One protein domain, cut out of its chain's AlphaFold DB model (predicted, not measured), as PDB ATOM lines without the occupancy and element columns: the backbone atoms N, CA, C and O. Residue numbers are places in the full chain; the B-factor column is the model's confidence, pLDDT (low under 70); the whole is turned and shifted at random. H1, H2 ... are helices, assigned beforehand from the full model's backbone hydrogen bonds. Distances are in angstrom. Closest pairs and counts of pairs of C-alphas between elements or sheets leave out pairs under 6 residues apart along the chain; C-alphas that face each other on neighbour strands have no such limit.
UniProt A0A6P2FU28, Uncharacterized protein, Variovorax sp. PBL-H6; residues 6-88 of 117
ATOM      1  N   LYS A   6      41.912  31.260 -11.395       54.25
ATOM      2  CA  LYS A   6      43.148  31.063 -10.637       54.25
ATOM      3  C   LYS A   6      42.875  31.331  -9.168       54.25
ATOM      4  O   LYS A   6      42.680  32.477  -8.774       54.25
ATOM      5  N   VAL A   7      42.880  30.268  -8.368       52.09
ATOM      6  CA  VAL A   7      43.010  30.388  -6.915       52.09
ATOM      7  C   VAL A   7      44.447  30.797  -6.645       52.09
ATOM      8  O   VAL A   7      45.382  30.048  -6.931       52.09
ATOM      9  N   VAL A   8      44.627  32.010  -6.141       52.94
ATOM     10  CA  VAL A   8      45.910  32.458  -5.612       52.94
ATOM     11  C   VAL A   8      45.767  32.300  -4.105       52.94
ATOM     12  O   VAL A   8      45.048  33.054  -3.476       52.94
ATOM     13  N   SER A   9      46.348  31.258  -3.512       50.88
ATOM     14  CA  SER A   9      46.381  31.159  -2.049       50.88
ATOM     15  C   SER A   9      47.645  31.866  -1.562       50.88
ATOM     16  O   SER A   9      48.755  31.476  -1.925       50.88
ATOM     17  N   SER A  10      47.502  32.936  -0.778       50.88
ATOM     18  CA  SER A  10      48.628  33.536  -0.041       50.88
ATOM     19  C   SER A  10      48.803  32.911   1.342       50.88
ATOM     20  O   SER A  10      49.905  32.893   1.894       50.88
ATOM     21  N   THR A  11      47.734  32.324   1.876       51.53
ATOM     22  CA  THR A  11      47.718  31.586   3.135       51.53
ATOM     23  C   THR A  11      48.066  30.122   2.868       51.53
ATOM     24  O   THR A  11      47.617  29.536   1.878       51.53
ATOM     25  N   LYS A  12      48.888  29.512   3.732       54.50
ATOM     26  CA  LYS A  12      49.110  28.057   3.739       54.50
ATOM     27  C   LYS A  12      47.801  27.376   4.139       54.50
ATOM     28  O   LYS A  12      47.597  27.094   5.312       54.50
ATOM     29  N   ILE A  13      46.920  27.164   3.168       60.59
ATOM     30  CA  ILE A  13      45.704  26.379   3.345       60.59
ATOM     31  C   ILE A  13      46.130  24.945   3.665       60.59
ATOM     32  O   ILE A  13      46.914  24.360   2.904       60.59
ATOM     33  N   GLU A  14      45.640  24.385   4.773       62.34
ATOM     34  CA  GLU A  14      45.879  22.980   5.108       62.34
ATOM     35  C   GLU A  14      45.368  22.071   3.972       62.34
ATOM     36  O   GLU A  14      44.322  22.329   3.376       62.34
ATOM     37  N   GLU A  15      46.087  20.991   3.637       61.62
ATOM     38  CA  GLU A  15      45.687  20.063   2.555       61.62
ATOM     39  C   GLU A  15      44.256  19.517   2.731       61.62
ATOM     40  O   GLU A  15      43.562  19.255   1.748       61.62
ATOM     41  N   SER A  16      43.803  19.388   3.981       62.81
ATOM     42  CA  SER A  16      42.444  18.999   4.376       62.81
ATOM     43  C   SER A  16      41.365  19.976   3.894       62.81
ATOM     44  O   SER A  16      40.249  19.549   3.601       62.81
ATOM     45  N   GLU A  17      41.686  21.263   3.776       65.00
ATOM     46  CA  GLU A  17      40.747  22.325   3.407       65.00
ATOM     47  C   GLU A  17      40.844  22.688   1.920       65.00
ATOM     48  O   GLU A  17      39.867  23.134   1.317       65.00
ATOM     49  N   GLN A  18      41.978  22.403   1.271       67.38
ATOM     50  CA  GLN A  18      42.150  22.627  -0.170       67.38
ATOM     51  C   GLN A  18      41.084  21.906  -1.002       67.38
ATOM     52  O   GLN A  18      40.548  22.484  -1.946       67.38
ATOM     53  N   ALA A  19      40.735  20.666  -0.646       72.50
ATOM     54  CA  ALA A  19      39.692  19.914  -1.344       72.50
ATOM     55  C   ALA A  19      38.323  20.614  -1.269       72.50
ATOM     56  O   ALA A  19      37.586  20.635  -2.257       72.50
ATOM     57  N   TYR A  20      38.008  21.220  -0.123       74.38
ATOM     58  CA  TYR A  20      36.786  21.993   0.075       74.38
ATOM     59  C   TYR A  20      36.787  23.267  -0.782       74.38
ATOM     60  O   TYR A  20      35.825  23.526  -1.504       74.38
ATOM     61  N   PHE A  21      37.897  24.006  -0.816       71.31
ATOM     62  CA  PHE A  21      38.003  25.224  -1.624       71.31
ATOM     63  C   PHE A  21      37.998  24.962  -3.133       71.31
ATOM     64  O   PHE A  21      37.328  25.676  -3.879       71.31
ATOM     65  N   PHE A  22      38.657  23.896  -3.597       74.12
ATOM     66  CA  PHE A  22      38.551  23.468  -4.994       74.12
ATOM     67  C   PHE A  22      37.125  23.046  -5.358       74.12
ATOM     68  O   PHE A  22      36.684  23.261  -6.489       74.12
ATOM     69  N   GLN A  23      36.384  22.460  -4.414       76.25
ATOM     70  CA  GLN A  23      34.982  22.127  -4.629       76.25
ATOM     71  C   GLN A  23      34.109  23.385  -4.735       76.25
ATOM     72  O   GLN A  23      33.271  23.452  -5.635       76.25
ATOM     73  N   LEU A  24      34.328  24.389  -3.879       73.00
ATOM     74  CA  LEU A  24      33.650  25.688  -3.965       73.00
ATOM     75  C   LEU A  24      33.927  26.379  -5.305       73.00
ATOM     76  O   LEU A  24      32.989  26.801  -5.981       73.00
ATOM     77  N   GLN A  25      35.187  26.395  -5.741       72.62
ATOM     78  CA  GLN A  25      35.586  26.941  -7.036       72.62
ATOM     79  C   GLN A  25      34.874  26.233  -8.198       72.62
ATOM     80  O   GLN A  25      34.261  26.888  -9.037       72.62
ATOM     81  N   ARG A  26      34.893  24.892  -8.235       75.00
ATOM     82  CA  ARG A  26      34.211  24.116  -9.287       75.00
ATOM     83  C   ARG A  26      32.707  24.352  -9.305       75.00
ATOM     84  O   ARG A  26      32.101  24.394 -10.375       75.00
ATOM     85  N   ASN A  27      32.096  24.483  -8.131       75.56
ATOM     86  CA  ASN A  27      30.676  24.784  -8.028       75.56
ATOM     87  C   ASN A  27      30.379  26.185  -8.579       75.56
ATOM     88  O   ASN A  27      29.439  26.323  -9.358       75.56
ATOM     89  N   ALA A  28      31.202  27.188  -8.257       68.44
ATOM     90  CA  ALA A  28      31.076  28.546  -8.786       68.44
ATOM     91  C   ALA A  28      31.305  28.611 -10.312       68.44
ATOM     92  O   ALA A  28      30.536  29.249 -11.027       68.44
ATOM     93  N   GLU A  29      32.302  27.897 -10.840       74.44
ATOM     94  CA  GLU A  29      32.548  27.754 -12.283       74.44
ATOM     95  C   GLU A  29      31.349  27.145 -13.011       74.44
ATOM     96  O   GLU A  29      30.889  27.665 -14.029       74.44
ATOM     97  N   ARG A  30      30.818  26.043 -12.471       76.06
ATOM     98  CA  ARG A  30      29.641  25.371 -13.026       76.06
ATOM     99  C   ARG A  30      28.422  26.286 -12.996       76.06
ATOM    100  O   ARG A  30      27.690  26.339 -13.978       76.06
ATOM    101  N   ALA A  31      28.228  26.998 -11.892       71.81
ATOM    102  CA  ALA A  31      27.152  27.958 -11.710       71.81
ATOM    103  C   ALA A  31      27.194  29.065 -12.780       71.81
ATOM    104  O   ALA A  31      26.167  29.404 -13.359       71.81
ATOM    105  N   LEU A  32      28.384  29.585 -13.093       68.62
ATOM    106  CA  LEU A  32      28.581  30.626 -14.110       68.62
ATOM    107  C   LEU A  32      28.416  30.129 -15.548       68.62
ATOM    108  O   LEU A  32      28.141  30.925 -16.443       68.62
ATOM    109  N   ALA A  33      28.585  28.828 -15.774       74.06
ATOM    110  CA  ALA A  33      28.338  28.190 -17.061       74.06
ATOM    111  C   ALA A  33      26.885  27.706 -17.233       74.06
ATOM    112  O   ALA A  33      26.543  27.218 -18.310       74.06
ATOM    113  N   ALA A  34      26.049  27.789 -16.194       71.56
ATOM    114  CA  ALA A  34      24.678  27.298 -16.231       71.56
ATOM    115  C   ALA A  34      23.726  28.307 -16.891       71.56
ATOM    116  O   ALA A  34      23.779  29.504 -16.619       71.56
ATOM    117  N   ASP A  35      22.788  27.802 -17.697       72.75
ATOM    118  CA  ASP A  35      21.727  28.619 -18.307       72.75
ATOM    119  C   ASP A  35      20.689  29.112 -17.279       72.75
ATOM    120  O   ASP A  35      19.968  30.079 -17.521       72.75
ATOM    121  N   ALA A  36      20.603  28.444 -16.123       74.31
ATOM    122  CA  ALA A  36      19.729  28.808 -15.016       74.31
ATOM    123  C   ALA A  36      20.451  28.600 -13.680       74.31
ATOM    124  O   ALA A  36      20.967  27.515 -13.408       74.31
ATOM    125  N   VAL A  37      20.449  29.632 -12.837       81.56
ATOM    126  CA  VAL A  37      21.108  29.599 -11.527       81.56
ATOM    127  C   VAL A  37      20.173  28.973 -10.496       81.56
ATOM    128  O   VAL A  37      19.056  29.448 -10.294       81.56
ATOM    129  N   GLN A  38      20.624  27.914  -9.825       84.56
ATOM    130  CA  GLN A  38      19.872  27.281  -8.742       84.56
ATOM    131  C   GLN A  38      20.314  27.790  -7.366       84.56
ATOM    132  O   GLN A  38      21.401  28.341  -7.197       84.56
ATOM    133  N   ALA A  39      19.495  27.534  -6.344       85.12
ATOM    134  CA  ALA A  39      19.790  27.929  -4.965       85.12
ATOM    135  C   ALA A  39      21.153  27.416  -4.463       85.12
ATOM    136  O   ALA A  39      21.856  28.129  -3.753       85.12
ATOM    137  N   GLY A  40      21.529  26.187  -4.832       84.94
ATOM    138  CA  GLY A  40      22.813  25.596  -4.444       84.94
ATOM    139  C   GLY A  40      24.012  26.246  -5.135       84.94
ATOM    140  O   GLY A  40      25.063  26.394  -4.525       84.94
ATOM    141  N   ASP A  41      23.833  26.687  -6.379       85.25
ATOM    142  CA  ASP A  41      24.861  27.374  -7.159       85.25
ATOM    143  C   ASP A  41      25.120  28.785  -6.604       85.25
ATOM    144  O   ASP A  41      26.268  29.186  -6.409       85.25
ATOM    145  N   ALA A  42      24.048  29.505  -6.258       86.75
ATOM    146  CA  ALA A  42      24.139  30.799  -5.586       86.75
ATOM    147  C   ALA A  42      24.771  30.682  -4.191       86.75
ATOM    148  O   ALA A  42      25.606  31.507  -3.829       86.75
ATOM    149  N   LEU A  43      24.421  29.644  -3.421       89.62
ATOM    150  CA  LEU A  43      25.020  29.409  -2.107       89.62
ATOM    151  C   LEU A  43      26.518  29.097  -2.205       89.62
ATOM    152  O   LEU A  43      27.291  29.660  -1.441       89.62
ATOM    153  N   ALA A  44      26.943  28.275  -3.166       86.50
ATOM    154  CA  ALA A  44      28.360  27.969  -3.349       86.50
ATOM    155  C   ALA A  44      29.182  29.216  -3.724       86.50
ATOM    156  O   ALA A  44      30.286  29.406  -3.217       86.50
ATOM    157  N   ALA A  45      28.640  30.096  -4.573       87.06
ATOM    158  CA  ALA A  45      29.278  31.374  -4.894       87.06
ATOM    159  C   ALA A  45      29.360  32.302  -3.667       87.06
ATOM    160  O   ALA A  45      30.365  32.981  -3.473       87.06
ATOM    161  N   CYS A  46      28.323  32.308  -2.828       90.19
ATOM    162  CA  CYS A  46      28.304  33.022  -1.555       90.19
ATOM    163  C   CYS A  46      29.368  32.514  -0.573       90.19
ATOM    164  O   CYS A  46      30.147  33.318  -0.071       90.19
ATOM    165  N   GLU A  47      29.441  31.203  -0.346       88.38
ATOM    166  CA  GLU A  47      30.441  30.582   0.535       88.38
ATOM    167  C   GLU A  47      31.864  30.866   0.047       88.38
ATOM    168  O   GLU A  47      32.749  31.169   0.844       88.38
ATOM    169  N   TYR A  48      32.082  30.846  -1.271       84.38
ATOM    170  CA  TYR A  48      33.390  31.165  -1.831       84.38
ATOM    171  C   TYR A  48      33.789  32.631  -1.600       84.38
ATOM    172  O   TYR A  48      34.935  32.905  -1.247       84.38
ATOM    173  N   MET A  49      32.848  33.574  -1.743       87.81
ATOM    174  CA  MET A  49      33.083  34.989  -1.421       87.81
ATOM    175  C   MET A  49      33.310  35.212   0.079       87.81
ATOM    176  O   MET A  49      34.205  35.972   0.434       87.81
ATOM    177  N   ASP A  50      32.569  34.519   0.949       88.81
ATOM    178  CA  ASP A  50      32.733  34.620   2.405       88.81
ATOM    179  C   ASP A  50      34.144  34.211   2.850       88.81
ATOM    180  O   ASP A  50      34.755  34.903   3.661       88.81
ATOM    181  N   CYS A  51      34.706  33.141   2.277       83.31
ATOM    182  CA  CYS A  51      36.083  32.731   2.566       83.31
ATOM    183  C   CYS A  51      37.124  33.757   2.086       83.31
ATOM    184  O   CYS A  51      38.193  33.889   2.680       83.31
ATOM    185  N   VAL A  52      36.830  34.501   1.020       81.88
ATOM    186  CA  VAL A  52      37.726  35.551   0.510       81.88
ATOM    187  C   VAL A  52      37.650  36.804   1.376       81.88
ATOM    188  O   VAL A  52      38.683  37.340   1.769       81.88
ATOM    189  N   ASP A  53      36.444  37.245   1.734       82.69
ATOM    190  CA  ASP A  53      36.244  38.423   2.585       82.69
ATOM    191  C   ASP A  53      36.657  38.163   4.048       82.69
ATOM    192  O   ASP A  53      37.073  39.087   4.750       82.69
ATOM    193  N   GLY A  54      36.617  36.902   4.492       81.56
ATOM    194  CA  GLY A  54      37.188  36.442   5.760       81.56
ATOM    195  C   GLY A  54      38.722  36.410   5.785       81.56
ATOM    196  O   GLY A  54      39.309  36.346   6.865       81.56
ATOM    197  N   GLY A  55      39.375  36.509   4.621       75.12
ATOM    198  CA  GLY A  55      40.832  36.452   4.482       75.12
ATOM    199  C   GLY A  55      41.417  35.035   4.459       75.12
ATOM    200  O   GLY A  55      42.639  34.885   4.478       75.12
ATOM    201  N   ASP A  56      40.570  34.004   4.393       71.88
ATOM    202  CA  ASP A  56      40.998  32.604   4.317       71.88
ATOM    203  C   ASP A  56      41.550  32.264   2.922       71.88
ATOM    204  O   ASP A  56      42.449  31.430   2.779       71.88
ATOM    205  N   LEU A  57      41.048  32.949   1.888       72.81
ATOM    206  CA  LEU A  57      41.411  32.760   0.483       72.81
ATOM    207  C   LEU A  57      41.747  34.087  -0.199       72.81
ATOM    208  O   LEU A  57      41.131  35.109   0.089       72.81
ATOM    209  N   GLU A  58      42.622  34.052  -1.209       73.31
ATOM    210  CA  GLU A  58      42.617  35.096  -2.236       73.31
ATOM    211  C   GLU A  58      41.954  34.585  -3.513       73.31
ATOM    212  O   GLU A  58      42.075  33.427  -3.926       73.31
ATOM    213  N   MET A  59      41.229  35.492  -4.155       74.25
ATOM    214  CA  MET A  59      40.495  35.231  -5.380       74.25
ATOM    215  C   MET A  59      40.746  36.363  -6.365       74.25
ATOM    216  O   MET A  59      40.837  37.536  -5.989       74.25
ATOM    217  N   ASP A  60      40.845  36.018  -7.649       76.50
ATOM    218  CA  ASP A  60      40.935  37.021  -8.704       76.50
ATOM    219  C   ASP A  60      39.703  37.943  -8.660       76.50
ATOM    220  O   ASP A  60      38.556  37.496  -8.571       76.50
ATOM    221  N   LYS A  61      39.926  39.256  -8.764       77.88
ATOM    222  CA  LYS A  61      38.854  40.263  -8.755       77.88
ATOM    223  C   LYS A  61      37.798  40.011  -9.832       77.88
ATOM    224  O   LYS A  61      36.632  40.339  -9.632       77.88
ATOM    225  N   SER A  62      38.192  39.484 -10.988       78.31
ATOM    226  CA  SER A  62      37.274  39.126 -12.070       78.31
ATOM    227  C   SER A  62      36.338  37.988 -11.662       78.31
ATOM    228  O   SER A  62      35.139  38.077 -11.919       78.31
ATOM    229  N   VAL A  63      36.857  36.987 -10.952       76.56
ATOM    230  CA  VAL A  63      36.079  35.874 -10.405       76.56
ATOM    231  C   VAL A  63      35.163  36.356  -9.281       76.56
ATOM    232  O   VAL A  63      33.978  36.023  -9.286       76.56
ATOM    233  N   TYR A  64      35.654  37.223  -8.388       83.50
ATOM    234  CA  TYR A  64      34.829  37.850  -7.344       83.50
ATOM    235  C   TYR A  64      33.613  38.563  -7.947       83.50
ATOM    236  O   TYR A  64      32.474  38.350  -7.529       83.50
ATOM    237  N   ARG A  65      33.836  39.372  -8.993       83.44
ATOM    238  CA  ARG A  65      32.759  40.075  -9.709       83.44
ATOM    239  C   ARG A  65      31.771  39.119 -10.368       83.44
ATOM    240  O   ARG A  65      30.577  39.402 -10.374       83.44
ATOM    241  N   GLN A  66      32.250  38.010 -10.924       81.12
ATOM    242  CA  GLN A  66      31.383  37.002 -11.529       81.12
ATOM    243  C   GLN A  66      30.511  36.312 -10.473       81.12
ATOM    244  O   GLN A  66      29.299  36.239 -10.656       81.12
ATOM    245  N   CYS A  67      31.087  35.909  -9.336       86.12
ATOM    246  CA  CYS A  67      30.339  35.340  -8.210       86.12
ATOM    247  C   CYS A  67      29.286  36.326  -7.685       86.12
ATOM    248  O   CYS A  67      28.124  35.961  -7.518       86.12
ATOM    249  N   THR A  68      29.661  37.599  -7.532       89.31
ATOM    250  CA  THR A  68      28.728  38.674  -7.165       89.31
ATOM    251  C   THR A  68      27.570  38.768  -8.160       89.31
ATOM    252  O   THR A  68      26.407  38.776  -7.761       89.31
ATOM    253  N   SER A  69      27.872  38.814  -9.462       86.00
ATOM    254  CA  SER A  69      26.850  38.905 -10.510       86.00
ATOM    255  C   SER A  69      25.899  37.714 -10.480       86.00
ATOM    256  O   SER A  69      24.697  37.902 -10.623       86.00
ATOM    257  N   LEU A  70      26.418  36.503 -10.275       86.44
ATOM    258  CA  LEU A  70      25.616  35.286 -10.220       86.44
ATOM    259  C   LEU A  70      24.632  35.301  -9.048       86.44
ATOM    260  O   LEU A  70      23.447  35.022  -9.230       86.44
ATOM    261  N   VAL A  71      25.113  35.663  -7.857       90.56
ATOM    262  CA  VAL A  71      24.279  35.754  -6.653       90.56
ATOM    263  C   VAL A  71      23.195  36.816  -6.830       90.56
ATOM    264  O   VAL A  71      22.031  36.562  -6.527       90.56
ATOM    265  N   MET A  72      23.546  37.972  -7.396       88.25
ATOM    266  CA  MET A  72      22.589  39.041  -7.698       88.25
ATOM    267  C   MET A  72      21.535  38.589  -8.714       88.25
ATOM    268  O   MET A  72      20.342  38.778  -8.482       88.25
ATOM    269  N   SER A  73      21.945  37.946  -9.811       86.50
ATOM    270  CA  SER A  73      21.022  37.398 -10.812       86.50
ATOM    271  C   SER A  73      20.059  36.381 -10.204       86.50
ATOM    272  O   SER A  73      18.862  36.442 -10.480       86.50
ATOM    273  N   TYR A  74      20.549  35.496  -9.331       89.50
ATOM    274  CA  TYR A  74      19.692  34.568  -8.599       89.50
ATOM    275  C   TYR A  74      18.680  35.315  -7.725       89.50
ATOM    276  O   TYR A  74      17.482  35.072  -7.858       89.50
ATOM    277  N   MET A  75      19.129  36.267  -6.899       90.06
ATOM    278  CA  MET A  75      18.256  37.052  -6.013       90.06
ATOM    279  C   MET A  75      17.175  37.837  -6.769       90.06
ATOM    280  O   MET A  75      16.060  37.942  -6.269       90.06
ATOM    281  N   PHE A  76      17.472  38.343  -7.970       87.44
ATOM    282  CA  PHE A  76      16.482  38.997  -8.836       87.44
ATOM    283  C   PHE A  76      15.485  38.026  -9.475       87.44
ATOM    284  O   PHE A  76      14.367  38.420  -9.800       87.44
ATOM    285  N   SER A  77      15.889  36.775  -9.696       86.12
ATOM    286  CA  SER A  77      15.058  35.764 -10.361       86.12
ATOM    287  C   SER A  77      14.082  35.043  -9.425       86.12
ATOM    288  O   SER A  77      13.156  34.385  -9.899       86.12
ATOM    289  N   VAL A  78      14.283  35.150  -8.108       88.44
ATOM    290  CA  VAL A  78      13.474  34.469  -7.089       88.44
ATOM    291  C   VAL A  78      12.642  35.452  -6.271       88.44
ATOM    292  O   VAL A  78      12.886  36.655  -6.252       88.44
ATOM    293  N   GLU A  79      11.644  34.938  -5.553       90.00
ATOM    294  CA  GLU A  79      10.860  35.753  -4.625       90.00
ATOM    295  C   GLU A  79      11.733  36.341  -3.505       90.00
ATOM    296  O   GLU A  79      12.635  35.675  -2.987       90.00
ATOM    297  N   LYS A  80      11.391  37.551  -3.038       88.50
ATOM    298  CA  LYS A  80      12.114  38.257  -1.964       88.50
ATOM    299  C   LYS A  80      12.373  37.373  -0.738       88.50
ATOM    300  O   LYS A  80      13.490  37.352  -0.244       88.50
ATOM    301  N   LYS A  81      11.388  36.581  -0.294       90.12
ATOM    302  CA  LYS A  81      11.536  35.660   0.853       90.12
ATOM    303  C   LYS A  81      12.590  34.570   0.626       90.12
ATOM    304  O   LYS A  81      13.254  34.145   1.568       90.12
ATOM    305  N   VAL A  82      12.740  34.102  -0.614       89.75
ATOM    306  CA  VAL A  82      13.740  33.091  -0.989       89.75
ATOM    307  C   VAL A  82      15.134  33.715  -1.013       89.75
ATOM    308  O   VAL A  82      16.080  33.110  -0.513       89.75
ATOM    309  N   ALA A  83      15.255  34.941  -1.528       88.19
ATOM    310  CA  ALA A  83      16.495  35.711  -1.461       88.19
ATOM    311  C   ALA A  83      16.885  36.042  -0.005       88.19
ATOM    312  O   ALA A  83      18.031  35.831   0.387       88.19
ATOM    313  N   GLU A  84      15.927  36.457   0.832       90.06
ATOM    314  CA  GLU A  84      16.125  36.702   2.270       90.06
ATOM    315  C   GLU A  84      16.630  35.454   2.997       90.06
ATOM    316  O   GLU A  84      17.545  35.544   3.816       90.06
ATOM    317  N   ALA A  85      16.103  34.272   2.669       91.00
ATOM    318  CA  ALA A  85      16.555  33.021   3.274       91.00
ATOM    319  C   ALA A  85      18.038  32.713   2.983       91.00
ATOM    320  O   ALA A  85      18.687  32.035   3.784       91.00
ATOM    321  N   LEU A  86      18.591  33.218   1.872       88.56
ATOM    322  CA  LEU A  86      20.015  33.088   1.553       88.56
ATOM    323  C   LEU A  86      20.883  33.977   2.461       88.56
ATOM    324  O   LEU A  86      21.960  33.559   2.879       88.56
ATOM    325  N   THR A  87      20.386  35.154   2.857       90.62
ATOM    326  CA  THR A  87      21.100  36.087   3.756       90.62
ATOM    327  C   THR A  87      21.359  35.520   5.153       90.62
ATOM    328  O   THR A  87      22.290  35.944   5.834       90.62
ATOM    329  N   ALA A  88      20.559  34.542   5.585       90.12
ATOM    330  CA  ALA A  88      20.755  33.856   6.859       90.12
ATOM    331  C   ALA A  88      21.934  32.868   6.833       90.12
ATOM    332  O   ALA A  88      22.362  32.406   7.888       90.12
TER     333      ALA A  88
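Overview. This is residues 6 to 88 of the 117 residues of an uncharacterized protein of Variovorax sp. PBL-H6 (UniProt A0A6P2FU28). H2 and H3 make a helical hairpin, and H1 packs steeply across H2, reaching H3 with residues 28 to 32. The short H4 folds back after the end of H3, while the stretch before H1 pairs briefly, residues 7 to 8 with 58 to 59, antiparallel. The 83 printed residues hold four named helices, H1 to H4 in chain order, and no named strand; the class is all helix, and the helix packing is mostly crossed. The whole is compact, with a radius of gyration of the C-alphas of 12.9 A, and elongated, spanning 40 by 26 by 21 A.

Arrangement. H1, residues 15 to 32, touches H2, residues 39 to 53, closest at the C-alphas of Ala 31 and Asp 41, 5.1 A apart; they run opposite ways at a steep tilt of 52 degrees. H3, residues 61 to 77, is the hub, touching three helices. H1 touches it with residues 28 to 32 alone, the same way at a steep tilt of 57 degrees; the closest C-alphas, of Leu 32 and Leu 70, are 6.8 A apart. H2 and H3, a hairpin, touch closest at the C-alphas of Ala 42 and Val 71, 5.1 A apart, and run opposite ways at 37 degrees, only just a steep tilt. H4, residues 80 to 87, touches H3 only at the corner, and only just, with 3 pairs of C-alphas within 8 A; the closest, of Met 75 and Ala 83, are 5.1 A apart. H1 and H4 are apart. Every O i to N i+4 pair is within hydrogen-bond range in H2, H3 and H4, against 12 of 14 in H1.

Along the chain. H1 begins at C-alpha 15, (45.687, 20.063, 2.555), and is 26.1 A long. H2 is 20.9 A long, and H3 24.3 A. H4, 10.9 A, ends at C-alpha 87, (21.100, 36.087, 3.756).

Size, cuts and confidence. The C-alphas farthest apart, of Lys 12 and Glu 79, are 39.9 A apart. The printed part has no cut and no long link. The mean pLDDT of the printed part is 78.1; residues 6 to 18, 28 and 32 are under 70.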